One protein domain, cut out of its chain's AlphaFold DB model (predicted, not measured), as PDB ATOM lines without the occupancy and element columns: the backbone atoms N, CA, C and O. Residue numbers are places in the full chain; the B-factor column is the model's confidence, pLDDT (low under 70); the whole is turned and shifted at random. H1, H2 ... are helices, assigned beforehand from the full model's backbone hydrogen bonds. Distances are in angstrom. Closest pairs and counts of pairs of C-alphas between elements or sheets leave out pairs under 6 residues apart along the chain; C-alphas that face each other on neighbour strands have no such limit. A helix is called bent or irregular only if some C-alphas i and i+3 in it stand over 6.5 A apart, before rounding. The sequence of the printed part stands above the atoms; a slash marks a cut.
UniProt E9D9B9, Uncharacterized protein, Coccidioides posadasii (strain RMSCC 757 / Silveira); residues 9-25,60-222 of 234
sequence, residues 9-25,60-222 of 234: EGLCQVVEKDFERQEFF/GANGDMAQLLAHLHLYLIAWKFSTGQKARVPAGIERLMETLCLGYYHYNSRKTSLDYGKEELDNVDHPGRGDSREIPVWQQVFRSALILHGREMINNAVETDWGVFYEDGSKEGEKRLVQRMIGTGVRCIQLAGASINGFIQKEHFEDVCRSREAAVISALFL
ATOM      1  N   GLU A   9     363.050 134.118 222.447       94.25
ATOM      2  CA  GLU A   9     363.967 132.993 222.250       94.25
ATOM      3  C   GLU A   9     364.887 132.815 223.463       94.25
ATOM      4  O   GLU A   9     365.010 131.700 223.974       94.25
ATOM      5  N   GLY A  10     365.469 133.901 223.983       95.12
ATOM      6  CA  GLY A  10     366.271 133.861 225.204       95.12
ATOM      7  C   GLY A  10     365.466 133.406 226.422       95.12
ATOM      8  O   GLY A  10     365.949 132.593 227.211       95.12
ATOM      9  N   LEU A  11     364.210 133.849 226.552       95.50
ATOM     10  CA  LEU A  11     363.321 133.387 227.624       95.50
ATOM     11  C   LEU A  11     362.992 131.892 227.506       95.50
ATOM     12  O   LEU A  11     363.022 131.189 228.517       95.50
ATOM     13  N   CYS A  12     362.737 131.390 226.293       96.06
ATOM     14  CA  CYS A  12     362.507 129.961 226.051       96.06
ATOM     15  C   CYS A  12     363.729 129.132 226.460       96.06
ATOM     16  O   CYS A  12     363.593 128.167 227.203       96.06
ATOM     17  N   GLN A  13     364.934 129.578 226.095       97.19
ATOM     18  CA  GLN A  13     366.175 128.906 226.491       97.19
ATOM     19  C   GLN A  13     366.374 128.865 228.011       97.19
ATOM     20  O   GLN A  13     366.955 127.914 228.529       97.19
ATOM     21  N   VAL A  14     365.934 129.893 228.747       97.06
ATOM     22  CA  VAL A  14     365.981 129.885 230.219       97.06
ATOM     23  C   VAL A  14     365.063 128.805 230.789       97.06
ATOM     24  O   VAL A  14     365.479 128.084 231.696       97.06
ATOM     25  N   VAL A  15     363.851 128.679 230.243       97.19
ATOM     26  CA  VAL A  15     362.884 127.646 230.641       97.19
ATOM     27  C   VAL A  15     363.404 126.251 230.295       97.19
ATOM     28  O   VAL A  15     363.420 125.384 231.164       97.19
ATOM     29  N   GLU A  16     363.875 126.040 229.065       96.69
ATOM     30  CA  GLU A  16     364.410 124.755 228.593       96.69
ATOM     31  C   GLU A  16     365.595 124.297 229.442       96.69
ATOM     32  O   GLU A  16     365.601 123.171 229.929       96.69
ATOM     33  N   LYS A  17     366.556 125.184 229.723       95.25
ATOM     34  CA  LYS A  17     367.716 124.848 230.564       95.25
ATOM     35  C   LYS A  17     367.327 124.450 231.985       95.25
ATOM     36  O   LYS A  17     367.965 123.571 232.559       95.25
ATOM     37  N   ASP A  18     366.327 125.108 232.574       94.12
ATOM     38  CA  ASP A  18     365.844 124.729 233.907       94.12
ATOM     39  C   ASP A  18     365.059 123.411 233.866       94.12
ATOM     40  O   ASP A  18     365.201 122.586 234.767       94.12
ATOM     41  N   PHE A  19     364.293 123.165 232.800       91.44
ATOM     42  CA  PHE A  19     363.537 121.928 232.600       91.44
ATOM     43  C   PHE A  19     364.447 120.713 232.361       91.44
ATOM     44  O   PHE A  19     364.280 119.684 233.008       91.44
ATOM     45  N   GLU A  20     365.449 120.838 231.491       92.19
ATOM     46  CA  GLU A  20     366.348 119.747 231.088       92.19
ATOM     47  C   GLU A  20     367.431 119.421 232.128       92.19
ATOM     48  O   GLU A  20     368.138 118.412 231.992       92.19
ATOM     49  N   ARG A  21     367.572 120.247 233.177       89.62
ATOM     50  CA  ARG A  21     368.548 120.027 234.250       89.62
ATOM     51  C   ARG A  21     368.354 118.639 234.870       89.62
ATOM     52  O   ARG A  21     367.302 118.349 235.445       89.62
ATOM     53  N   GLN A  22     369.409 117.827 234.777       82.94
ATOM     54  CA  GLN A  22     369.484 116.467 235.328       82.94
ATOM     55  C   GLN A  22     369.814 116.451 236.825       82.94
ATOM     56  O   GLN A  22     369.458 115.515 237.534       82.94
ATOM     57  N   GLU A  23     370.511 117.480 237.303       81.56
ATOM     58  CA  GLU A  23     370.901 117.613 238.702       81.56
ATOM     59  C   GLU A  23     369.758 118.220 239.525       81.56
ATOM     60  O   GLU A  23     369.183 119.250 239.164       81.56
ATOM     61  N   PHE A  24     369.442 117.585 240.650       79.44
ATOM     62  CA  PHE A  24     368.599 118.180 241.681       79.44
ATOM     63  C   PHE A  24     369.481 118.951 242.650       79.44
ATOM     64  O   PHE A  24     370.563 118.485 243.014       79.44
ATOM     65  N   PHE A  25     369.010 120.109 243.102       82.06
ATOM     66  CA  PHE A  25     369.649 120.755 244.242       82.06
ATOM     67  C   PHE A  25     369.419 119.927 245.518       82.06
ATOM     68  O   PHE A  25     368.439 119.183 245.605       82.06
ATOM     69  N   GLY A  60     360.526 118.973 243.406       88.19
ATOM     70  CA  GLY A  60     360.050 118.860 244.770       88.19
ATOM     71  C   GLY A  60     358.852 119.744 245.101       88.19
ATOM     72  O   GLY A  60     358.125 120.221 244.231       88.19
ATOM     73  N   ALA A  61     358.679 120.000 246.397       89.00
ATOM     74  CA  ALA A  61     357.571 120.796 246.910       89.00
ATOM     75  C   ALA A  61     357.600 122.250 246.409       89.00
ATOM     76  O   ALA A  61     356.551 122.861 246.249       89.00
ATOM     77  N   ASN A  62     358.782 122.809 246.114       90.94
ATOM     78  CA  ASN A  62     358.888 124.152 245.535       90.94
ATOM     79  C   ASN A  62     358.354 124.187 244.100       90.94
ATOM     80  O   ASN A  62     357.718 125.167 243.717       90.94
ATOM     81  N   GLY A  63     358.575 123.110 243.341       92.25
ATOM     82  CA  GLY A  63     358.000 122.925 242.016       92.25
ATOM     83  C   GLY A  63     356.474 122.859 242.054       92.25
ATOM     84  O   GLY A  63     355.806 123.671 241.414       92.25
ATOM     85  N   ASP A  64     355.936 121.967 242.890       94.25
ATOM     86  CA  ASP A  64     354.487 121.802 243.074       94.25
ATOM     87  C   ASP A  64     353.823 123.110 243.549       94.25
ATOM     88  O   ASP A  64     352.784 123.528 243.036       94.25
ATOM     89  N   MET A  65     354.447 123.814 244.502       94.69
ATOM     90  CA  MET A  65     353.960 125.113 244.972       94.69
ATOM     91  C   MET A  65     354.011 126.178 243.875       94.69
ATOM     92  O   MET A  65     353.091 126.989 243.780       94.69
ATOM     93  N   ALA A  66     355.054 126.196 243.041       96.12
ATOM     94  CA  ALA A  66     355.158 127.142 241.936       96.12
ATOM     95  C   ALA A  66     354.043 126.939 240.899       96.12
ATOM     96  O   ALA A  66     353.462 127.936 240.454       96.12
ATOM     97  N   GLN A  67     353.709 125.683 240.577       96.12
ATOM     98  CA  GLN A  67     352.588 125.332 239.698       96.12
ATOM     99  C   GLN A  67     351.249 125.751 240.314       96.12
ATOM    100  O   GLN A  67     350.524 126.553 239.719       96.12
ATOM    101  N   LEU A  68     350.955 125.326 241.547       96.69
ATOM    102  CA  LEU A  68     349.686 125.646 242.208       96.69
ATOM    103  C   LEU A  68     349.466 127.156 242.308       96.69
ATOM    104  O   LEU A  68     348.389 127.674 242.004       96.69
ATOM    105  N   LEU A  69     350.506 127.881 242.722       97.31
ATOM    106  CA  LEU A  69     350.441 129.327 242.847       97.31
ATOM    107  C   LEU A  69     350.317 130.020 241.491       97.31
ATOM    108  O   LEU A  69     349.704 131.083 241.451       97.31
ATOM    109  N   ALA A  70     350.851 129.464 240.398       97.94
ATOM    110  CA  ALA A  70     350.669 130.027 239.056       97.94
ATOM    111  C   ALA A  70     349.193 130.033 238.669       97.94
ATOM    112  O   ALA A  70     348.658 131.074 238.290       97.94
ATOM    113  N   HIS A  71     348.511 128.907 238.873       96.81
ATOM    114  CA  HIS A  71     347.074 128.786 238.638       96.81
ATOM    115  C   HIS A  71     346.263 129.741 239.517       96.81
ATOM    116  O   HIS A  71     345.435 130.498 239.010       96.81
ATOM    117  N   LEU A  72     346.532 129.783 240.828       95.50
ATOM    118  CA  LEU A  72     345.851 130.713 241.739       95.50
ATOM    119  C   LEU A  72     346.106 132.186 241.372       95.50
ATOM    120  O   LEU A  72     345.202 133.014 241.481       95.50
ATOM    121  N   HIS A  73     347.306 132.514 240.890       95.75
ATOM    122  CA  HIS A  73     347.660 133.859 240.445       95.75
ATOM    123  C   HIS A  73     346.936 134.241 239.146       95.75
ATOM    124  O   HIS A  73     346.400 135.346 239.054       95.75
ATOM    125  N   LEU A  74     346.844 133.332 238.170       95.75
ATOM    126  CA  LEU A  74     346.052 133.537 236.951       95.75
ATOM    127  C   LEU A  74     344.585 133.793 237.281       95.75
ATOM    128  O   LEU A  74     344.001 134.778 236.833       95.75
ATOM    129  N   TYR A  75     344.017 132.950 238.136       92.69
ATOM    130  CA  TYR A  75     342.672 133.120 238.652       92.69
ATOM    131  C   TYR A  75     342.485 134.481 239.323       92.69
ATOM    132  O   TYR A  75     341.537 135.199 239.004       92.69
ATOM    133  N   LEU A  76     343.402 134.887 240.202       91.88
ATOM    134  CA  LEU A  76     343.342 136.195 240.845       91.88
ATOM    135  C   LEU A  76     343.325 137.340 239.820       91.88
ATOM    136  O   LEU A  76     342.517 138.260 239.954       91.88
ATOM    137  N   ILE A  77     344.171 137.277 238.786       91.62
ATOM    138  CA  ILE A  77     344.190 138.259 237.691       91.62
ATOM    139  C   ILE A  77     342.840 138.265 236.957       91.62
ATOM    140  O   ILE A  77     342.255 139.334 236.775       91.62
ATOM    141  N   ALA A  78     342.314 137.093 236.590       90.12
ATOM    142  CA  ALA A  78     341.031 136.950 235.898       90.12
ATOM    143  C   ALA A  78     339.869 137.538 236.707       90.12
ATOM    144  O   ALA A  78     339.066 138.317 236.195       90.12
ATOM    145  N   TRP A  79     339.808 137.228 238.001       87.38
ATOM    146  CA  TRP A  79     338.773 137.740 238.886       87.38
ATOM    147  C   TRP A  79     338.896 139.244 239.145       87.38
ATOM    148  O   TRP A  79     337.870 139.911 239.257       87.38
ATOM    149  N   LYS A  80     340.108 139.807 239.190       84.81
ATOM    150  CA  LYS A  80     340.303 141.267 239.265       84.81
ATOM    151  C   LYS A  80     339.878 141.988 237.985       84.81
ATOM    152  O   LYS A  80     339.448 143.133 238.056       84.81
ATOM    153  N   PHE A  81     339.963 141.313 236.842       81.06
ATOM    154  CA  PHE A  81     339.422 141.798 235.571       81.06
ATOM    155  C   PHE A  81     337.891 141.701 235.486       81.06
ATOM    156  O   PHE A  81     337.283 142.385 234.663       81.06
ATOM    157  N   SER A  82     337.259 140.873 236.324       77.31
ATOM    158  CA  SER A  82     335.806 140.697 236.332       77.31
ATOM    159  C   SER A  82     335.077 141.870 237.003       77.31
ATOM    160  O   SER A  82     335.504 142.381 238.039       77.31
ATOM    161  N   THR A  83     333.944 142.286 236.436       68.06
ATOM    162  CA  THR A  83     333.036 143.279 237.032       68.06
ATOM    163  C   THR A  83     331.902 142.599 237.819       68.06
ATOM    164  O   THR A  83     331.725 141.385 237.770       68.06
ATOM    165  N   GLY A  84     331.146 143.360 238.623       66.81
ATOM    166  CA  GLY A  84     329.892 142.873 239.220       66.81
ATOM    167  C   GLY A  84     330.013 142.003 240.488       66.81
ATOM    168  O   GLY A  84     330.833 142.251 241.373       66.81
ATOM    169  N   GLN A  85     329.123 141.005 240.631       55.72
ATOM    170  CA  GLN A  85     328.927 140.215 241.869       55.72
ATOM    171  C   GLN A  85     330.131 139.338 242.272       55.72
ATOM    172  O   GLN A  85     330.166 138.808 243.384       55.72
ATOM    173  N   LYS A  86     331.144 139.213 241.409       62.66
ATOM    174  CA  LYS A  86     332.365 138.424 241.638       62.66
ATOM    175  C   LYS A  86     333.423 139.140 242.495       62.66
ATOM    176  O   LYS A  86     334.434 138.535 242.842       62.66
ATOM    177  N   ALA A  87     333.163 140.375 242.935       63.03
ATOM    178  CA  ALA A  87     334.114 141.232 243.655       63.03
ATOM    179  C   ALA A  87     334.680 140.671 244.983       63.03
ATOM    180  O   ALA A  87     335.676 141.186 245.485       63.03
ATOM    181  N   ARG A  88     334.068 139.635 245.582       67.19
ATOM    182  CA  ARG A  88     334.552 139.019 246.838       67.19
ATOM    183  C   ARG A  88     335.495 137.831 246.638       67.19
ATOM    184  O   ARG A  88     336.210 137.482 247.571       67.19
ATOM    185  N   VAL A  89     335.501 137.218 245.454       77.19
ATOM    186  CA  VAL A  89     336.338 136.044 245.162       77.19
ATOM    187  C   VAL A  89     337.842 136.368 245.186       77.19
ATOM    188  O   VAL A  89     338.571 135.589 245.803       77.19
ATOM    189  N   PRO A  90     338.317 137.523 244.660       82.81
ATOM    190  CA  PRO A  90     339.720 137.918 244.785       82.81
ATOM    191  C   PRO A  90     340.246 137.851 246.221       82.81
ATOM    192  O   PRO A  90     341.274 137.235 246.455       82.81
ATOM    193  N   ALA A  91     339.506 138.388 247.197       84.62
ATOM    194  CA  ALA A  91     339.954 138.428 248.589       84.62
ATOM    195  C   ALA A  91     340.121 137.027 249.208       84.62
ATOM    196  O   ALA A  91     341.012 136.811 250.027       84.62
ATOM    197  N   GLY A  92     339.273 136.066 248.819       86.19
ATOM    198  CA  GLY A  92     339.398 134.674 249.255       86.19
ATOM    199  C   GLY A  92     340.646 134.000 248.683       86.19
ATOM    200  O   GLY A  92     341.377 133.343 249.421       86.19
ATOM    201  N   ILE A  93     340.921 134.215 247.394       88.31
ATOM    202  CA  ILE A  93     342.104 133.677 246.708       88.31
ATOM    203  C   ILE A  93     343.381 134.321 247.246       88.31
ATOM    204  O   ILE A  93     344.319 133.605 247.589       88.31
ATOM    205  N   GLU A  94     343.400 135.646 247.403       90.44
ATOM    206  CA  GLU A  94     344.509 136.376 248.025       90.44
ATOM    207  C   GLU A  94     344.815 135.796 249.405       90.44
ATOM    208  O   GLU A  94     345.961 135.461 249.699       90.44
ATOM    209  N   ARG A  95     343.781 135.596 250.231       89.12
ATOM    210  CA  ARG A  95     343.965 135.059 251.578       89.12
ATOM    211  C   ARG A  95     344.450 133.611 251.582       89.12
ATOM    212  O   ARG A  95     345.259 133.252 252.441       89.12
ATOM    213  N   LEU A  96     343.966 132.788 250.652       89.25
ATOM    214  CA  LEU A  96     344.432 131.415 250.468       89.25
ATOM    215  C   LEU A  96     345.920 131.399 250.103       89.25
ATOM    216  O   LEU A  96     346.696 130.742 250.791       89.25
ATOM    217  N   MET A  97     346.326 132.172 249.092       92.56
ATOM    218  CA  MET A  97     347.724 132.288 248.662       92.56
ATOM    219  C   MET A  97     348.620 132.802 249.795       92.56
ATOM    220  O   MET A  97     349.660 132.212 250.064       92.56
ATOM    221  N   GLU A  98     348.198 133.843 250.521       91.56
ATOM    222  CA  GLU A  98     348.929 134.358 251.689       91.56
ATOM    223  C   GLU A  98     349.141 133.287 252.757       91.56
ATOM    224  O   GLU A  98     350.242 133.140 253.284       91.56
ATOM    225  N   THR A  99     348.087 132.538 253.082       90.50
ATOM    226  CA  THR A  99     348.137 131.523 254.139       90.50
ATOM    227  C   THR A  99     348.990 130.327 253.716       90.50
ATOM    228  O   THR A  99     349.767 129.825 254.529       90.50
ATOM    229  N   LEU A 100     348.894 129.906 252.449       91.06
ATOM    230  CA  LEU A 100     349.739 128.861 251.870       91.06
ATOM    231  C   LEU A 100     351.214 129.271 251.889       91.06
ATOM    232  O   LEU A 100     352.030 128.539 252.445       91.06
ATOM    233  N   CYS A 101     351.556 130.452 251.361       92.50
ATOM    234  CA  CYS A 101     352.941 130.921 251.334       92.50
ATOM    235  C   CYS A 101     353.509 131.101 252.746       92.50
ATOM    236  O   CYS A 101     354.617 130.650 253.016       92.50
ATOM    237  N   LEU A 102     352.746 131.692 253.674       89.44
ATOM    238  CA  LEU A 102     353.191 131.886 255.056       89.44
ATOM    239  C   LEU A 102     353.394 130.554 255.790       89.44
ATOM    240  O   LEU A 102     354.383 130.382 256.503       89.44
ATOM    241  N   GLY A 103     352.464 129.610 255.624       89.94
ATOM    242  CA  GLY A 103     352.572 128.272 256.201       89.94
ATOM    243  C   GLY A 103     353.782 127.515 255.657       89.94
ATOM    244  O   GLY A 103     354.547 126.943 256.434       89.94
ATOM    245  N   TYR A 104     353.991 127.577 254.340       89.25
ATOM    246  CA  TYR A 104     355.128 126.960 253.662       89.25
ATOM    247  C   TYR A 104     356.463 127.580 254.096       89.25
ATOM    248  O   TYR A 104     357.373 126.858 254.501       89.25
ATOM    249  N   TYR A 105     356.549 128.914 254.124       87.12
ATOM    250  CA  TYR A 105     357.711 129.648 254.624       87.12
ATOM    251  C   TYR A 105     358.065 129.224 256.054       87.12
ATOM    252  O   TYR A 105     359.208 128.871 256.331       87.12
ATOM    253  N   HIS A 106     357.084 129.194 256.964       85.06
ATOM    254  CA  HIS A 106     357.309 128.779 258.349       85.06
ATOM    255  C   HIS A 106     357.719 127.315 258.494       85.06
ATOM    256  O   HIS A 106     358.442 126.973 259.430       85.06
ATOM    257  N   TYR A 107     357.225 126.437 257.625       83.81
ATOM    258  CA  TYR A 107     357.628 125.039 257.619       83.81
ATOM    259  C   TYR A 107     359.093 124.900 257.200       83.81
ATOM    260  O   TYR A 107     359.879 124.284 257.923       83.81
ATOM    261  N   ASN A 108     359.473 125.539 256.093       78.25
ATOM    262  CA  ASN A 108     360.843 125.512 255.593       78.25
ATOM    263  C   ASN A 108     361.813 126.179 256.569       78.25
ATOM    264  O   ASN A 108     362.806 125.563 256.939       78.25
ATOM    265  N   SER A 109     361.477 127.348 257.120       73.50
ATOM    266  CA  SER A 109     362.338 128.048 258.086       73.50
ATOM    267  C   SER A 109     362.588 127.263 259.384       73.50
ATOM    268  O   SER A 109     363.447 127.636 260.172       73.50
ATOM    269  N   ARG A 110     361.793 126.218 259.672       70.56
ATOM    270  CA  ARG A 110     361.952 125.347 260.853       70.56
ATOM    271  C   ARG A 110     362.707 124.060 260.557       70.56
ATOM    272  O   ARG A 110     363.353 123.522 261.452       70.56
ATOM    273  N   LYS A 111     362.525 123.502 259.359       63.81
ATOM    274  CA  LYS A 111     363.048 122.177 258.993       63.81
ATOM    275  C   LYS A 111     364.549 122.183 258.782       63.81
ATOM    276  O   LYS A 111     365.226 121.177 258.964       63.81
ATOM    277  N   THR A 112     365.037 123.331 258.388       52.50
ATOM    278  CA  THR A 112     366.411 123.553 258.032       52.50
ATOM    279  C   THR A 112     366.964 124.597 258.984       52.50
ATOM    280  O   THR A 112     366.256 125.530 259.351       52.50
ATOM    281  N   SER A 113     368.247 124.519 259.326       43.66
ATOM    282  CA  SER A 113     369.014 125.631 259.923       43.66
ATOM    283  C   SER A 113     369.078 126.872 259.008       43.66
ATOM    284  O   SER A 113     369.918 127.744 259.193       43.66
ATOM    285  N   LEU A 114     368.210 126.926 257.999       46.88
ATOM    286  CA  LEU A 114     367.944 128.017 257.095       46.88
ATOM    287  C   LEU A 114     366.986 128.971 257.800       46.88
ATOM    288  O   LEU A 114     365.806 129.100 257.461       46.88
ATOM    289  N   ASP A 115     367.522 129.657 258.801       42.97
ATOM    290  CA  ASP A 115     367.037 130.991 259.086       42.97
ATOM    291  C   ASP A 115     367.471 131.861 257.892       42.97
ATOM    292  O   ASP A 115     368.454 132.587 257.946       42.97
ATOM    293  N   TYR A 116     366.725 131.793 256.780       50.41
ATOM    294  CA  TYR A 116     366.742 132.852 255.753       50.41
ATOM    295  C   TYR A 116     366.243 134.186 256.327       50.41
ATOM    296  O   TYR A 116     366.135 135.194 255.622       50.41
ATOM    297  N   GLY A 117     365.863 134.176 257.609       40.22
ATOM    298  CA  GLY A 117     365.396 135.295 258.372       40.22
ATOM    299  C   GLY A 117     366.419 136.400 258.351       40.22
ATOM    300  O   GLY A 117     367.509 136.247 258.874       40.22
ATOM    301  N   LYS A 118     365.981 137.521 257.782       42.28
ATOM    302  CA  LYS A 118     366.311 138.904 258.130       42.28
ATOM    303  C   LYS A 118     367.784 139.301 258.234       42.28
ATOM    304  O   LYS A 118     368.106 140.312 257.656       42.28
ATOM    305  N   GLU A 119     368.683 138.568 258.875       43.75
ATOM    306  CA  GLU A 119     370.101 138.905 258.986       43.75
ATOM    307  C   GLU A 119     370.849 138.833 257.642       43.75
ATOM    308  O   GLU A 119     371.704 139.681 257.415       43.75
ATOM    309  N   GLU A 120     370.515 137.937 256.700       49.34
ATOM    310  CA  GLU A 120     371.087 137.986 255.329       49.34
ATOM    311  C   GLU A 120     370.462 139.095 254.456       49.34
ATOM    312  O   GLU A 120     371.125 139.650 253.580       49.34
ATOM    313  N   LEU A 121     369.204 139.463 254.725       45.44
ATOM    314  CA  LEU A 121     368.473 140.550 254.050       45.44
ATOM    315  C   LEU A 121     368.739 141.941 254.651       45.44
ATOM    316  O   LEU A 121     368.562 142.933 253.959       45.44
ATOM    317  N   ASP A 122     369.148 142.028 255.915       43.19
ATOM    318  CA  ASP A 122     369.544 143.256 256.615       43.19
ATOM    319  C   ASP A 122     371.065 143.491 256.441       43.19
ATOM    320  O   ASP A 122     371.525 144.628 256.518       43.19
ATOM    321  N   ASN A 123     371.841 142.446 256.098       41.66
ATOM    322  CA  ASN A 123     373.249 142.518 255.674       41.66
ATOM    323  C   ASN A 123     373.425 142.471 254.138       41.66
ATOM    324  O   ASN A 123     374.391 141.891 253.633       41.66
ATOM    325  N   VAL A 124     372.574 143.159 253.360       46.28
ATOM    326  CA  VAL A 124     372.812 143.375 251.905       46.28
ATOM    327  C   VAL A 124     374.092 144.189 251.626       46.28
ATOM    328  O   VAL A 124     374.421 144.509 250.481       46.28
ATOM    329  N   ASP A 125     374.864 144.515 252.658       40.72
ATOM    330  CA  ASP A 125     376.228 145.018 252.581       40.72
ATOM    331  C   ASP A 125     377.272 143.923 252.301       40.72
ATOM    332  O   ASP A 125     378.406 144.080 252.726       40.72
ATOM    333  N   HIS A 126     376.941 142.849 251.562       45.75
ATOM    334  CA  HIS A 126     377.763 142.266 250.472       45.75
ATOM    335  C   HIS A 126     377.351 140.814 250.111       45.75
ATOM    336  O   HIS A 126     378.013 139.865 250.545       45.75
ATOM    337  N   PRO A 127     376.394 140.594 249.191       45.78
ATOM    338  CA  PRO A 127     376.355 139.363 248.407       45.78
ATOM    339  C   PRO A 127     377.373 139.504 247.262       45.78
ATOM    340  O   PRO A 127     377.011 139.778 246.122       45.78
ATOM    341  N   GLY A 128     378.676 139.462 247.568       45.34
ATOM    342  CA  GLY A 128     379.681 139.660 246.512       45.34
ATOM    343  C   GLY A 128     381.103 140.053 246.900       45.34
ATOM    344  O   GLY A 128     381.830 140.534 246.032       45.34
ATOM    345  N   ARG A 129     381.566 139.854 248.144       39.69
ATOM    346  CA  ARG A 129     383.026 139.829 248.353       39.69
ATOM    347  C   ARG A 129     383.562 138.497 247.846       39.69
ATOM    348  O   ARG A 129     383.395 137.472 248.501       39.69
ATOM    349  N   GLY A 130     384.153 138.544 246.654       44.91
ATOM    350  CA  GLY A 130     384.843 137.429 246.026       44.91
ATOM    351  C   GLY A 130     385.828 136.768 246.983       44.91
ATOM    352  O   GLY A 130     386.692 137.424 247.552       44.91
ATOM    353  N   ASP A 131     385.603 135.496 247.265       45.50
ATOM    354  CA  ASP A 131     386.333 134.389 246.651       45.50
ATOM    355  C   ASP A 131     385.639 133.104 247.133       45.50
ATOM    356  O   ASP A 131     385.490 132.885 248.335       45.50
ATOM    357  N   SER A 132     385.195 132.238 246.220       46.91
ATOM    358  CA  SER A 132     384.856 130.827 246.510       46.91
ATOM    359  C   SER A 132     383.766 130.486 247.555       46.91
ATOM    360  O   SER A 132     383.827 129.410 248.144       46.91
ATOM    361  N   ARG A 133     382.740 131.319 247.791       55.56
ATOM    362  CA  ARG A 133     381.545 130.836 248.519       55.56
ATOM    363  C   ARG A 133     380.553 130.234 247.532       55.56
ATOM    364  O   ARG A 133     380.120 130.917 246.609       55.56
ATOM    365  N   GLU A 134     380.250 128.953 247.719       69.94
ATOM    366  CA  GLU A 134     379.212 128.239 246.977       69.94
ATOM    367  C   GLU A 134     377.885 129.002 247.055       69.94
ATOM    368  O   GLU A 134     377.539 129.573 248.092       69.94
ATOM    369  N   ILE A 135     377.161 129.047 245.936       77.06
ATOM    370  CA  ILE A 135     375.871 129.730 245.861       77.06
ATOM    371  C   ILE A 135     374.876 128.970 246.747       77.06
ATOM    372  O   ILE A 135     374.657 127.779 246.500       77.06
ATOM    373  N   PRO A 136     374.234 129.633 247.727       80.75
ATOM    374  CA  PRO A 136     373.254 128.991 248.589       80.75
ATOM    375  C   PRO A 136     372.174 128.241 247.797       80.75
ATOM    376  O   PRO A 136     371.573 128.783 246.867       80.75
ATOM    377  N   VAL A 137     371.902 126.994 248.193       84.19
ATOM    378  CA  VAL A 137     370.964 126.081 247.513       84.19
ATOM    379  C   VAL A 137     369.588 126.718 247.290       84.19
ATOM    380  O   VAL A 137     369.042 126.633 246.189       84.19
ATOM    381  N   TRP A 138     369.044 127.445 248.268       84.75
ATOM    382  CA  TRP A 138     367.746 128.099 248.092       84.75
ATOM    383  C   TRP A 138     367.699 129.166 247.020       84.75
ATOM    384  O   TRP A 138     366.628 129.375 246.471       84.75
ATOM    385  N   GLN A 139     368.797 129.863 246.717       87.81
ATOM    386  CA  GLN A 139     368.778 130.866 245.652       87.81
ATOM    387  C   GLN A 139     368.599 130.176 244.303       87.81
ATOM    388  O   GLN A 139     367.912 130.689 243.421       87.81
ATOM    389  N   GLN A 140     369.157 128.971 244.170       90.62
ATOM    390  CA  GLN A 140     368.998 128.129 242.991       90.62
ATOM    391  C   GLN A 140     367.564 127.591 242.892       90.62
ATOM    392  O   GLN A 140     366.927 127.719 241.845       90.62
ATOM    393  N   VAL A 141     367.022 127.086 244.004       91.38
ATOM    394  CA  VAL A 141     365.632 126.608 244.098       91.38
ATOM    395  C   VAL A 141     364.625 127.743 243.874       91.38
ATOM    396  O   VAL A 141     363.652 127.565 243.151       91.38
ATOM    397  N   PHE A 142     364.866 128.930 244.432       92.88
ATOM    398  CA  PHE A 142     364.026 130.113 244.251       92.88
ATOM    399  C   PHE A 142     364.021 130.552 242.791       92.88
ATOM    400  O   PHE A 142     362.955 130.745 242.203       92.88
ATOM    401  N   ARG A 143     365.197 130.625 242.162       95.19
ATOM    402  CA  ARG A 143     365.292 130.919 240.734       95.19
ATOM    403  C   ARG A 143     364.501 129.907 239.899       95.19
ATOM    404  O   ARG A 143     363.743 130.325 239.028       95.19
ATOM    405  N   SER A 144     364.643 128.608 240.168       95.19
ATOM    406  CA  SER A 144     363.905 127.554 239.452       95.19
ATOM    407  C   SER A 144     362.389 127.667 239.669       95.19
ATOM    408  O   SER A 144     361.633 127.689 238.699       95.19
ATOM    409  N   ALA A 145     361.931 127.880 240.907       95.75
ATOM    410  CA  ALA A 145     360.516 128.095 241.219       95.75
ATOM    411  C   ALA A 145     359.933 129.320 240.492       95.75
ATOM    412  O   ALA A 145     358.792 129.288 240.032       95.75
ATOM    413  N   LEU A 146     360.718 130.391 240.342       97.44
ATOM    414  CA  LEU A 146     360.303 131.596 239.625       97.44
ATOM    415  C   LEU A 146     360.164 131.351 238.111       97.44
ATOM    416  O   LEU A 146     359.209 131.837 237.499       97.44
ATOM    417  N   ILE A 147     361.072 130.565 237.519       98.19
ATOM    418  CA  ILE A 147     360.994 130.134 236.112       98.19
ATOM    419  C   ILE A 147     359.764 129.254 235.899       98.19
ATOM    420  O   ILE A 147     358.979 129.518 234.988       98.19
ATOM    421  N   LEU A 148     359.577 128.244 236.752       97.06
ATOM    422  CA  LEU A 148     358.465 127.306 236.645       97.06
ATOM    423  C   LEU A 148     357.118 128.015 236.789       97.06
ATOM    424  O   LEU A 148     356.238 127.811 235.959       97.06
ATOM    425  N   HIS A 149     356.984 128.909 237.770       98.25
ATOM    426  CA  HIS A 149     355.788 129.733 237.931       98.25
ATOM    427  C   HIS A 149     355.511 130.573 236.684       98.25
ATOM    428  O   HIS A 149     354.390 130.588 236.182       98.25
ATOM    429  N   GLY A 150     356.535 131.246 236.148       98.19
ATOM    430  CA  GLY A 150     356.394 132.064 234.946       98.19
ATOM    431  C   GLY A 150     355.968 131.257 233.716       98.19
ATOM    432  O   GLY A 150     355.052 131.672 233.008       98.19
ATOM    433  N   ARG A 151     356.577 130.083 233.496       97.56
ATOM    434  CA  ARG A 151     356.196 129.146 232.426       97.56
ATOM    435  C   ARG A 151     354.745 128.703 232.581       97.56
ATOM    436  O   ARG A 151     353.977 128.773 231.627       97.56
ATOM    437  N   GLU A 152     354.377 128.265 233.780       97.94
ATOM    438  CA  GLU A 152     353.043 127.749 234.068       97.94
ATOM    439  C   GLU A 152     351.969 128.826 233.871       97.94
ATOM    440  O   GLU A 152     350.915 128.551 233.296       97.94
ATOM    441  N   MET A 153     352.264 130.076 234.247       97.94
ATOM    442  CA  MET A 153     351.391 131.211 233.954       97.94
ATOM    443  C   MET A 153     351.201 131.422 232.449       97.94
ATOM    444  O   MET A 153     350.077 131.643 232.010       97.94
ATOM    445  N   ILE A 154     352.275 131.366 231.654       97.56
ATOM    446  CA  ILE A 154     352.200 131.580 230.200       97.56
ATOM    447  C   ILE A 154     351.396 130.467 229.525       97.56
ATOM    448  O   ILE A 154     350.499 130.778 228.743       97.56
ATOM    449  N   ASN A 155     351.689 129.203 229.839       96.50
ATOM    450  CA  ASN A 155     351.005 128.056 229.238       96.50
ATOM    451  C   ASN A 155     349.499 128.127 229.508       96.50
ATOM    452  O   ASN A 155     348.697 128.185 228.576       96.50
ATOM    453  N   ASN A 156     349.108 128.267 230.776       97.06
ATOM    454  CA  ASN A 156     347.696 128.263 231.144       97.06
ATOM    455  C   ASN A 156     346.963 129.542 230.724       97.06
ATOM    456  O   ASN A 156     345.766 129.488 230.453       97.06
ATOM    457  N   ALA A 157     347.653 130.681 230.597       95.69
ATOM    458  CA  ALA A 157     347.052 131.882 230.018       95.69
ATOM    459  C   ALA A 157     346.576 131.656 228.574       95.69
ATOM    460  O   ALA A 157     345.588 132.261 228.165       95.69
ATOM    461  N   VAL A 158     347.269 130.801 227.814       93.00
ATOM    462  CA  VAL A 158     346.949 130.483 226.414       93.00
ATOM    463  C   VAL A 158     346.009 129.280 226.295       93.00
ATOM    464  O   VAL A 158     345.157 129.267 225.409       93.00
ATOM    465  N   GLU A 159     346.162 128.279 227.159       92.44
ATOM    466  CA  GLU A 159     345.435 127.003 227.076       92.44
ATOM    467  C   GLU A 159     344.053 127.039 227.745       92.44
ATOM    468  O   GLU A 159     343.167 126.270 227.368       92.44
ATOM    469  N   THR A 160     343.842 127.934 228.713       90.75
ATOM    470  CA  THR A 160     342.573 128.040 229.447       90.75
ATOM    471  C   THR A 160     341.589 128.976 228.746       90.75
ATOM    472  O   THR A 160     341.943 130.078 228.329       90.75
ATOM    473  N   ASP A 161     340.317 128.571 228.686       88.62
ATOM    474  CA  ASP A 161     339.218 129.457 228.299       88.62
ATOM    475  C   ASP A 161     338.853 130.399 229.461       88.62
ATOM    476  O   ASP A 161     338.243 130.004 230.460       88.62
ATOM    477  N   TRP A 162     339.225 131.673 229.323       88.62
ATOM    478  CA  TRP A 162     338.943 132.717 230.311       88.62
ATOM    479  C   TRP A 162     337.579 133.397 230.114       88.62
ATOM    480  O   TRP A 162     337.247 134.311 230.877       88.62
ATOM    481  N   GLY A 163     336.775 132.943 229.142       81.12
ATOM    482  CA  GLY A 163     335.451 133.453 228.757       81.12
ATOM    483  C   GLY A 163     334.515 133.748 229.921       81.12
ATOM    484  O   GLY A 163     333.761 134.719 229.924       81.12
ATOM    485  N   VAL A 164     334.599 132.928 230.963       80.31
ATOM    486  CA  VAL A 164     333.732 133.012 232.141       80.31
ATOM    487  C   VAL A 164     334.076 134.170 233.087       80.31
ATOM    488  O   VAL A 164     333.287 134.469 233.990       80.31
ATOM    489  N   PHE A 165     335.232 134.824 232.925       78.06
ATOM    490  CA  PHE A 165     335.724 135.868 233.833       78.06
ATOM    491  C   PHE A 165     335.565 137.300 233.310       78.06
ATOM    492  O   PHE A 165     335.634 138.222 234.119       78.06
ATOM    493  N   TYR A 166     335.275 137.516 232.026       72.62
ATOM    494  CA  TYR A 166     335.053 138.855 231.471       72.62
ATOM    495  C   TYR A 166     333.607 139.016 230.977       72.62
ATOM    496  O   TYR A 166     333.114 138.259 230.149       72.62
ATOM    497  N   GLU A 167     332.889 140.000 231.526       62.72
ATOM    498  CA  GLU A 167     331.439 140.160 231.306       62.72
ATOM    499  C   GLU A 167     331.091 140.905 230.009       62.72
ATOM    500  O   GLU A 167     329.968 140.789 229.523       62.72
ATOM    501  N   ASP A 168     332.032 141.658 229.427       66.50
ATOM    502  CA  ASP A 168     331.768 142.446 228.216       66.50
ATOM    503  C   ASP A 168     331.672 141.592 226.937       66.50
ATOM    504  O   ASP A 168     331.272 142.102 225.888       66.50
ATOM    505  N   GLY A 169     332.024 140.298 227.022       64.62
ATOM    506  CA  GLY A 169     332.024 139.344 225.907       64.62
ATOM    507  C   GLY A 169     332.918 139.765 224.735       64.62
ATOM    508  O   GLY A 169     332.803 139.220 223.635       64.62
ATOM    509  N   SER A 170     333.774 140.769 224.931       75.50
ATOM    510  CA  SER A 170     334.567 141.364 223.872       75.50
ATOM    511  C   SER A 170     335.880 140.606 223.714       75.50
ATOM    512  O   SER A 170     336.631 140.387 224.665       75.50
ATOM    513  N   LYS A 171     336.217 140.283 222.462       79.19
ATOM    514  CA  LYS A 171     337.520 139.697 222.113       79.19
ATOM    515  C   LYS A 171     338.700 140.574 222.544       79.19
ATOM    516  O   LYS A 171     339.805 140.081 222.728       79.19
ATOM    517  N   GLU A 172     338.481 141.881 222.692       82.94
ATOM    518  CA  GLU A 172     339.517 142.806 223.151       82.94
ATOM    519  C   GLU A 172     339.705 142.745 224.675       82.94
ATOM    520  O   GLU A 172     340.830 142.862 225.150       82.94
ATOM    521  N   GLY A 173     338.637 142.535 225.453       81.88
ATOM    522  CA  GLY A 173     338.711 142.307 226.898       81.88
ATOM    523  C   GLY A 173     339.473 141.026 227.233       81.88
ATOM    524  O   GLY A 173     340.428 141.068 228.011       81.88
ATOM    525  N   GLU A 174     339.126 139.931 226.559       84.56
ATOM    526  CA  GLU A 174     339.841 138.651 226.637       84.56
ATOM    527  C   GLU A 174     341.326 138.804 226.305       84.56
ATOM    528  O   GLU A 174     342.201 138.398 227.068       84.56
ATOM    529  N   LYS A 175     341.625 139.469 225.186       88.00
ATOM    530  CA  LYS A 175     342.999 139.706 224.753       88.00
ATOM    531  C   LYS A 175     343.799 140.505 225.781       88.00
ATOM    532  O   LYS A 175     344.951 140.156 226.025       88.00
ATOM    533  N   ARG A 176     343.219 141.543 226.399       88.56
ATOM    534  CA  ARG A 176     343.888 142.315 227.466       88.56
ATOM    535  C   ARG A 176     344.150 141.466 228.709       88.56
ATOM    536  O   ARG A 176     345.225 141.581 229.294       88.56
ATOM    537  N   LEU A 177     343.199 140.614 229.094       90.44
ATOM    538  CA  LEU A 177     343.359 139.693 230.218       90.44
ATOM    539  C   LEU A 177     344.515 138.712 229.966       90.44
ATOM    540  O   LEU A 177     345.455 138.648 230.760       90.44
ATOM    541  N   VAL A 178     344.496 138.024 228.823       92.94
ATOM    542  CA  VAL A 178     345.551 137.075 228.430       92.94
ATOM    543  C   VAL A 178     346.905 137.783 228.313       92.94
ATOM    544  O   VAL A 178     347.913 137.286 228.811       92.94
ATOM    545  N   GLN A 179     346.943 138.992 227.739       93.25
ATOM    546  CA  GLN A 179     348.154 139.818 227.693       93.25
ATOM    547  C   GLN A 179     348.704 140.135 229.086       93.25
ATOM    548  O   GLN A 179     349.919 140.077 229.281       93.25
ATOM    549  N   ARG A 180     347.842 140.452 230.060       93.50
ATOM    550  CA  ARG A 180     348.266 140.707 231.442       93.50
ATOM    551  C   ARG A 180     348.866 139.456 232.075       93.50
ATOM    552  O   ARG A 180     349.929 139.551 232.680       93.50
ATOM    553  N   MET A 181     348.223 138.304 231.912       95.81
ATOM    554  CA  MET A 181     348.696 137.024 232.449       95.81
ATOM    555  C   MET A 181     350.050 136.611 231.863       95.81
ATOM    556  O   MET A 181     350.985 136.325 232.615       95.81
ATOM    557  N   ILE A 182     350.186 136.665 230.533       96.81
ATOM    558  CA  ILE A 182     351.448 136.394 229.834       96.81
ATOM    559  C   ILE A 182     352.524 137.382 230.286       96.81
ATOM    560  O   ILE A 182     353.641 136.972 230.585       96.81
ATOM    561  N   GLY A 183     352.195 138.675 230.383       96.31
ATOM    562  CA  GLY A 183     353.125 139.704 230.848       96.31
ATOM    563  C   GLY A 183     353.660 139.432 232.256       96.31
ATOM    564  O   GLY A 183     354.861 139.563 232.487       96.31
ATOM    565  N   THR A 184     352.797 138.989 233.176       96.69
ATOM    566  CA  THR A 184     353.203 138.579 234.528       96.69
ATOM    567  C   THR A 184     354.144 137.373 234.489       96.69
ATOM    568  O   THR A 184     355.214 137.421 235.095       96.69
ATOM    569  N   GLY A 185     353.805 136.324 233.729       97.88
ATOM    570  CA  GLY A 185     354.656 135.135 233.604       97.88
ATOM    571  C   GLY A 185     356.021 135.436 232.973       97.88
ATOM    572  O   GLY A 185     357.059 135.022 233.491       97.88
ATOM    573  N   VAL A 186     356.043 136.252 231.914       97.69
ATOM    574  CA  VAL A 186     357.272 136.739 231.266       97.69
ATOM    575  C   VAL A 186     358.139 137.510 232.253       97.69
ATOM    576  O   VAL A 186     359.350 137.288 232.305       97.69
ATOM    577  N   ARG A 187     357.541 138.391 233.065       97.12
ATOM    578  CA  ARG A 187     358.288 139.169 234.054       97.12
ATOM    579  C   ARG A 187     358.949 138.271 235.099       97.12
ATOM    580  O   ARG A 187     360.094 138.535 235.453       97.12
ATOM    581  N   CYS A 188     358.288 137.201 235.539       98.06
ATOM    582  CA  CYS A 188     358.891 136.205 236.431       98.06
ATOM    583  C   CYS A 188     360.133 135.552 235.802       98.06
ATOM    584  O   CYS A 188     361.190 135.531 236.428       98.06
ATOM    585  N   ILE A 189     360.059 135.107 234.541       98.19
ATOM    586  CA  ILE A 189     361.207 134.484 233.852       98.19
ATOM    587  C   ILE A 189     362.350 135.493 233.652       98.19
ATOM    588  O   ILE A 189     363.512 135.166 233.884       98.19
ATOM    589  N   GLN A 190     362.041 136.743 233.292       97.00
ATOM    590  CA  GLN A 190     363.041 137.815 233.189       97.00
ATOM    591  C   GLN A 190     363.750 138.069 234.524       97.00
ATOM    592  O   GLN A 190     364.972 138.201 234.568       97.00
ATOM    593  N   LEU A 191     362.985 138.110 235.617       96.81
ATOM    594  CA  LEU A 191     363.502 138.279 236.972       96.81
ATOM    595  C   LEU A 191     364.293 137.063 237.461       96.81
ATOM    596  O   LEU A 191     365.178 137.223 238.290       96.81
ATOM    597  N   ALA A 192     364.062 135.865 236.930       97.06
ATOM    598  CA  ALA A 192     364.937 134.726 237.195       97.06
ATOM    599  C   ALA A 192     366.315 134.868 236.516       97.06
ATOM    600  O   ALA A 192     367.290 134.245 236.942       97.06
ATOM    601  N   GLY A 193     366.414 135.697 235.472       95.44
ATOM    602  CA  GLY A 193     367.645 135.975 234.741       95.44
ATOM    603  C   GLY A 193     368.189 134.776 233.954       95.44
ATOM    604  O   GLY A 193     367.783 133.626 234.125       95.44
ATOM    605  N   ALA A 194     369.171 135.029 233.086       94.31
ATOM    606  CA  ALA A 194     369.761 133.992 232.232       94.31
ATOM    607  C   ALA A 194     370.654 132.985 232.987       94.31
ATOM    608  O   ALA A 194     370.939 131.902 232.479       94.31
ATOM    609  N   SER A 195     371.116 133.336 234.190       93.50
ATOM    610  CA  SER A 195     371.987 132.495 235.016       93.50
ATOM    611  C   SER A 195     371.781 132.770 236.502       93.50
ATOM    612  O   SER A 195     371.316 133.848 236.878       93.50
ATOM    613  N   ILE A 196     372.194 131.822 237.347       90.94
ATOM    614  CA  ILE A 196     372.180 131.998 238.801       90.94
ATOM    615  C   ILE A 196     373.063 133.169 239.249       90.94
ATOM    616  O   ILE A 196     372.647 133.952 240.092       90.94
ATOM    617  N   ASN A 197     374.225 133.363 238.618       90.12
ATOM    618  CA  ASN A 197     375.114 134.480 238.938       90.12
ATOM    619  C   ASN A 197     374.457 135.835 238.671       90.12
ATOM    620  O   ASN A 197     374.671 136.759 239.439       90.12
ATOM    621  N   GLY A 198     373.657 135.957 237.607       89.56
ATOM    622  CA  GLY A 198     372.876 137.170 237.348       89.56
ATOM    623  C   GLY A 198     371.730 137.349 238.345       89.56
ATOM    624  O   GLY A 198     371.507 138.452 238.826       89.56
ATOM    625  N   PHE A 199     371.050 136.258 238.704       92.50
ATOM    626  CA  PHE A 199     369.936 136.275 239.654       92.50
ATOM    627  C   PHE A 199     370.328 136.797 241.043       92.50
ATOM    628  O   PHE A 199     369.560 137.530 241.660       92.50
ATOM    629  N   ILE A 200     371.523 136.438 241.520       87.31
ATOM    630  CA  ILE A 200     372.009 136.796 242.862       87.31
ATOM    631  C   ILE A 200     372.732 138.149 242.914       87.31
ATOM    632  O   ILE A 200     373.159 138.562 243.992       87.31
ATOM    633  N   GLN A 201     372.901 138.841 241.777       88.00
ATOM    634  CA  GLN A 201     373.446 140.202 241.783       88.00
ATOM    635  C   GLN A 201     372.537 141.102 242.612       88.00
ATOM    636  O   GLN A 201     371.322 141.071 242.439       88.00
ATOM    637  N   LYS A 202     373.128 141.904 243.504       81.62
ATOM    638  CA  LYS A 202     372.397 142.704 244.494       81.62
ATOM    639  C   LYS A 202     371.270 143.518 243.862       81.62
ATOM    640  O   LYS A 202     370.130 143.426 244.302       81.62
ATOM    641  N   GLU A 203     371.586 144.281 242.822       87.69
ATOM    642  CA  GLU A 203     370.639 145.172 242.153       87.69
ATOM    643  C   GLU A 203     369.485 144.378 241.525       87.69
ATOM    644  O   GLU A 203     368.320 144.740 241.671       87.69
ATOM    645  N   HIS A 204     369.803 143.248 240.890       90.31
ATOM    646  CA  HIS A 204     368.809 142.375 240.268       90.31
ATOM    647  C   HIS A 204     367.937 141.663 241.312       90.31
ATOM    648  O   HIS A 204     366.719 141.589 241.169       90.31
ATOM    649  N   PHE A 205     368.527 141.184 242.405       88.25
ATOM    650  CA  PHE A 205     367.798 140.533 243.489       88.25
ATOM    651  C   PHE A 205     366.888 141.512 244.248       88.25
ATOM    652  O   PHE A 205     365.777 141.152 244.649       88.25
ATOM    653  N   GLU A 206     367.301 142.773 244.397       88.06
ATOM    654  CA  GLU A 206     366.428 143.841 244.892       88.06
ATOM    655  C   GLU A 206     365.202 144.038 243.985       88.06
ATOM    656  O   GLU A 206     364.086 144.190 244.494       88.06
ATOM    657  N   ASP A 207     365.371 143.970 242.661       91.75
ATOM    658  CA  ASP A 207     364.256 144.040 241.710       91.75
ATOM    659  C   ASP A 207     363.303 142.843 241.845       91.75
ATOM    660  O   ASP A 207     362.081 143.026 241.828       91.75
ATOM    661  N   VAL A 208     363.829 141.630 242.057       91.94
ATOM    662  CA  VAL A 208     363.018 140.436 242.373       91.94
ATOM    663  C   VAL A 208     362.200 140.670 243.648       91.94
ATOM    664  O   VAL A 208     361.004 140.374 243.701       91.94
ATOM    665  N   CYS A 209     362.822 141.249 244.677       88.12
ATOM    666  CA  CYS A 209     362.180 141.502 245.963       88.12
ATOM    667  C   CYS A 209     361.117 142.608 245.905       88.12
ATOM    668  O   CYS A 209     360.171 142.570 246.692       88.12
ATOM    669  N   ARG A 210     361.245 143.583 244.999       88.50
ATOM    670  CA  ARG A 210     360.283 144.689 244.827       88.50
ATOM    671  C   ARG A 210     359.204 144.405 243.780       88.50
ATOM    672  O   ARG A 210     358.187 145.099 243.764       88.50
ATOM    673  N   SER A 211     359.398 143.412 242.912       91.19
ATOM    674  CA  SER A 211     358.431 143.068 241.866       91.19
ATOM    675  C   SER A 211     357.121 142.540 242.447       91.19
ATOM    676  O   SER A 211     357.100 141.681 243.335       91.19
ATOM    677  N   ARG A 212     356.012 143.040 241.887       90.81
ATOM    678  CA  ARG A 212     354.659 142.546 242.163       90.81
ATOM    679  C   ARG A 212     354.412 141.199 241.484       90.81
ATOM    680  O   ARG A 212     353.752 140.342 242.051       90.81
ATOM    681  N   GLU A 213     354.974 140.995 240.300       93.12
ATOM    682  CA  GLU A 213     354.838 139.768 239.516       93.12
ATOM    683  C   GLU A 213     355.518 138.583 240.211       93.12
ATOM    684  O   GLU A 213     354.904 137.532 240.374       93.12
ATOM    685  N   ALA A 214     356.739 138.780 240.721       93.75
ATOM    686  CA  ALA A 214     357.455 137.751 241.478       93.75
ATOM    687  C   ALA A 214     356.915 137.563 242.905       93.75
ATOM    688  O   ALA A 214     357.330 136.641 243.607       93.75
ATOM    689  N   ALA A 215     356.000 138.427 243.362       92.38
ATOM    690  CA  ALA A 215     355.695 138.563 244.776       92.38
ATOM    691  C   ALA A 215     355.186 137.280 245.441       92.38
ATOM    692  O   ALA A 215     355.520 137.002 246.596       92.38
ATOM    693  N   VAL A 216     354.386 136.529 244.690       92.31
ATOM    694  CA  VAL A 216     353.764 135.277 245.113       92.31
ATOM    695  C   VAL A 216     354.824 134.213 245.396       92.31
ATOM    696  O   VAL A 216     354.806 133.605 246.465       92.31
ATOM    697  N   ILE A 217     355.782 134.038 244.482       94.56
ATOM    698  CA  ILE A 217     356.857 133.048 244.624       94.56
ATOM    699  C   ILE A 217     357.890 133.497 245.646       94.56
ATOM    700  O   ILE A 217     358.291 132.698 246.487       94.56
ATOM    701  N   SER A 218     358.262 134.780 245.649       91.75
ATOM    702  CA  SER A 218     359.197 135.325 246.636       91.75
ATOM    703  C   SER A 218     358.740 135.066 248.075       91.75
ATOM    704  O   SER A 218     359.580 134.901 248.950       91.75
ATOM    705  N   ALA A 219     357.433 134.982 248.342       91.25
ATOM    706  CA  ALA A 219     356.912 134.704 249.682       91.25
ATOM    707  C   ALA A 219     357.092 133.262 250.172       91.25
ATOM    708  O   ALA A 219     356.915 133.015 251.362       91.25
ATOM    709  N   LEU A 220     357.437 132.316 249.293       90.38
ATOM    710  CA  LEU A 220     357.834 130.969 249.716       90.38
ATOM    711  C   LEU A 220     359.217 130.969 250.379       90.38
ATOM    712  O   LEU A 220     359.490 130.124 251.229       90.38
ATOM    713  N   PHE A 221     360.071 131.922 249.994       88.12
ATOM    714  CA  PHE A 221     361.483 131.984 250.380       88.12
ATOM    715  C   PHE A 221     361.780 133.127 251.350       88.12
ATOM    716  O   PHE A 221     362.650 133.006 252.206       88.12
ATOM    717  N   LEU A 222     361.048 134.234 251.237       86.50
ATOM    718  CA  LEU A 222     361.273 135.462 251.985       86.50
ATOM    719  C   LEU A 222     360.041 135.770 252.829       86.50
ATOM    720  O   LEU A 222     358.912 135.763 252.331       86.50
TER     721      LEU A 222
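What this domain is: This is residues 9 to 25 and 60 to 222 of the 234 residues of an uncharacterized protein of Coccidioides posadasii (strain RMSCC 757 / Silveira) (UniProt E9D9B9). Two long helical hairpins, H2 with H3 and H5 with H6, make an elongated body: H2 packs on H5 and H6 as a three-helix bundle, and H3 covers H2 on the side away from H5 and H6. Short H9 packs among H2, H3 and H5, H1 crosses the H5 and H6 pair on the side away from H3, H7 and H8 sit near one end, and residues 129 to 134 stick out there. The printed part has 180 residues with nine named helices, H1 to H9 in that order, and no named strand: all helix. It is compact, with a radius of gyration of the C-alphas of 17.4 A and spans of 58 by 36 by 29 A.

How they stand to each other: H1, residues 9 to 20, touches H5, residues 137 to 159, with residues 14 to 18 alone, at a steep tilt of 63 degrees; the closest C-alphas, of Val 15 and Ile 147, are 6.3 A apart. H2, residues 60 to 81, forms a hairpin with H3, residues 84 to 111, at a shallow tilt of 20 degrees; the closest C-alphas, of Leu 76 and Pro 90, are 5.6 A apart. H2 touches H5 at a steep tilt of 43 degrees, the same way, closest at C-alphas 66 and 149, 4.8 A. H4, residues 119 to 122, touches no helix. H5, the hub, touches five helices and forms a hairpin with H6, residues 171 to 192, at 16 degrees, with C-alphas 150 and 185 3.8 A apart as the closest. H7, residues 196 to 199, touches H5, closest at C-alphas 196 and 140, 6.5 A. H8, residues 202 to 210, touches residues 191 to 192 of H6, closest at C-alphas 208 and 191, 5.8 A. H9, residues 215 to 221, touches H3, closest at C-alphas 220 and 105, 5.1 A. Each O i to N i+4 pair is within hydrogen-bond range in H1, H2, H5, H6 and H8, against 19 of 24 in H3 and 1 of 3 in H9, which has 2 of 4 O i to N i+3 pairs within range; H4 and H7 are too short for an i+4 pair.

Where its parts are: H1 begins at C-alpha 9, (363.967, 132.993, 222.250). H2 is 32.2 A long, H3 43.8 A, H5 32.7 A and H6 31.7 A. H3 is irregular: C-alphas 85 and 88 are 7.6 A apart. H9 ends at C-alpha 221, (361.483, 131.984, 250.380).

The domain as a whole: The two C-alphas farthest apart, of Asp 131 and Gly 169, are 58.3 A apart. Residues 26 to 59 are not printed, and C-alphas 25 and 60 are 9.8 A apart across the cut. The links H4 to H5 and H5 to H6 are long. Mean pLDDT of the printed part is 83.4; residues 83 to 88, 111 to 134 and 167 to 169 are under 70.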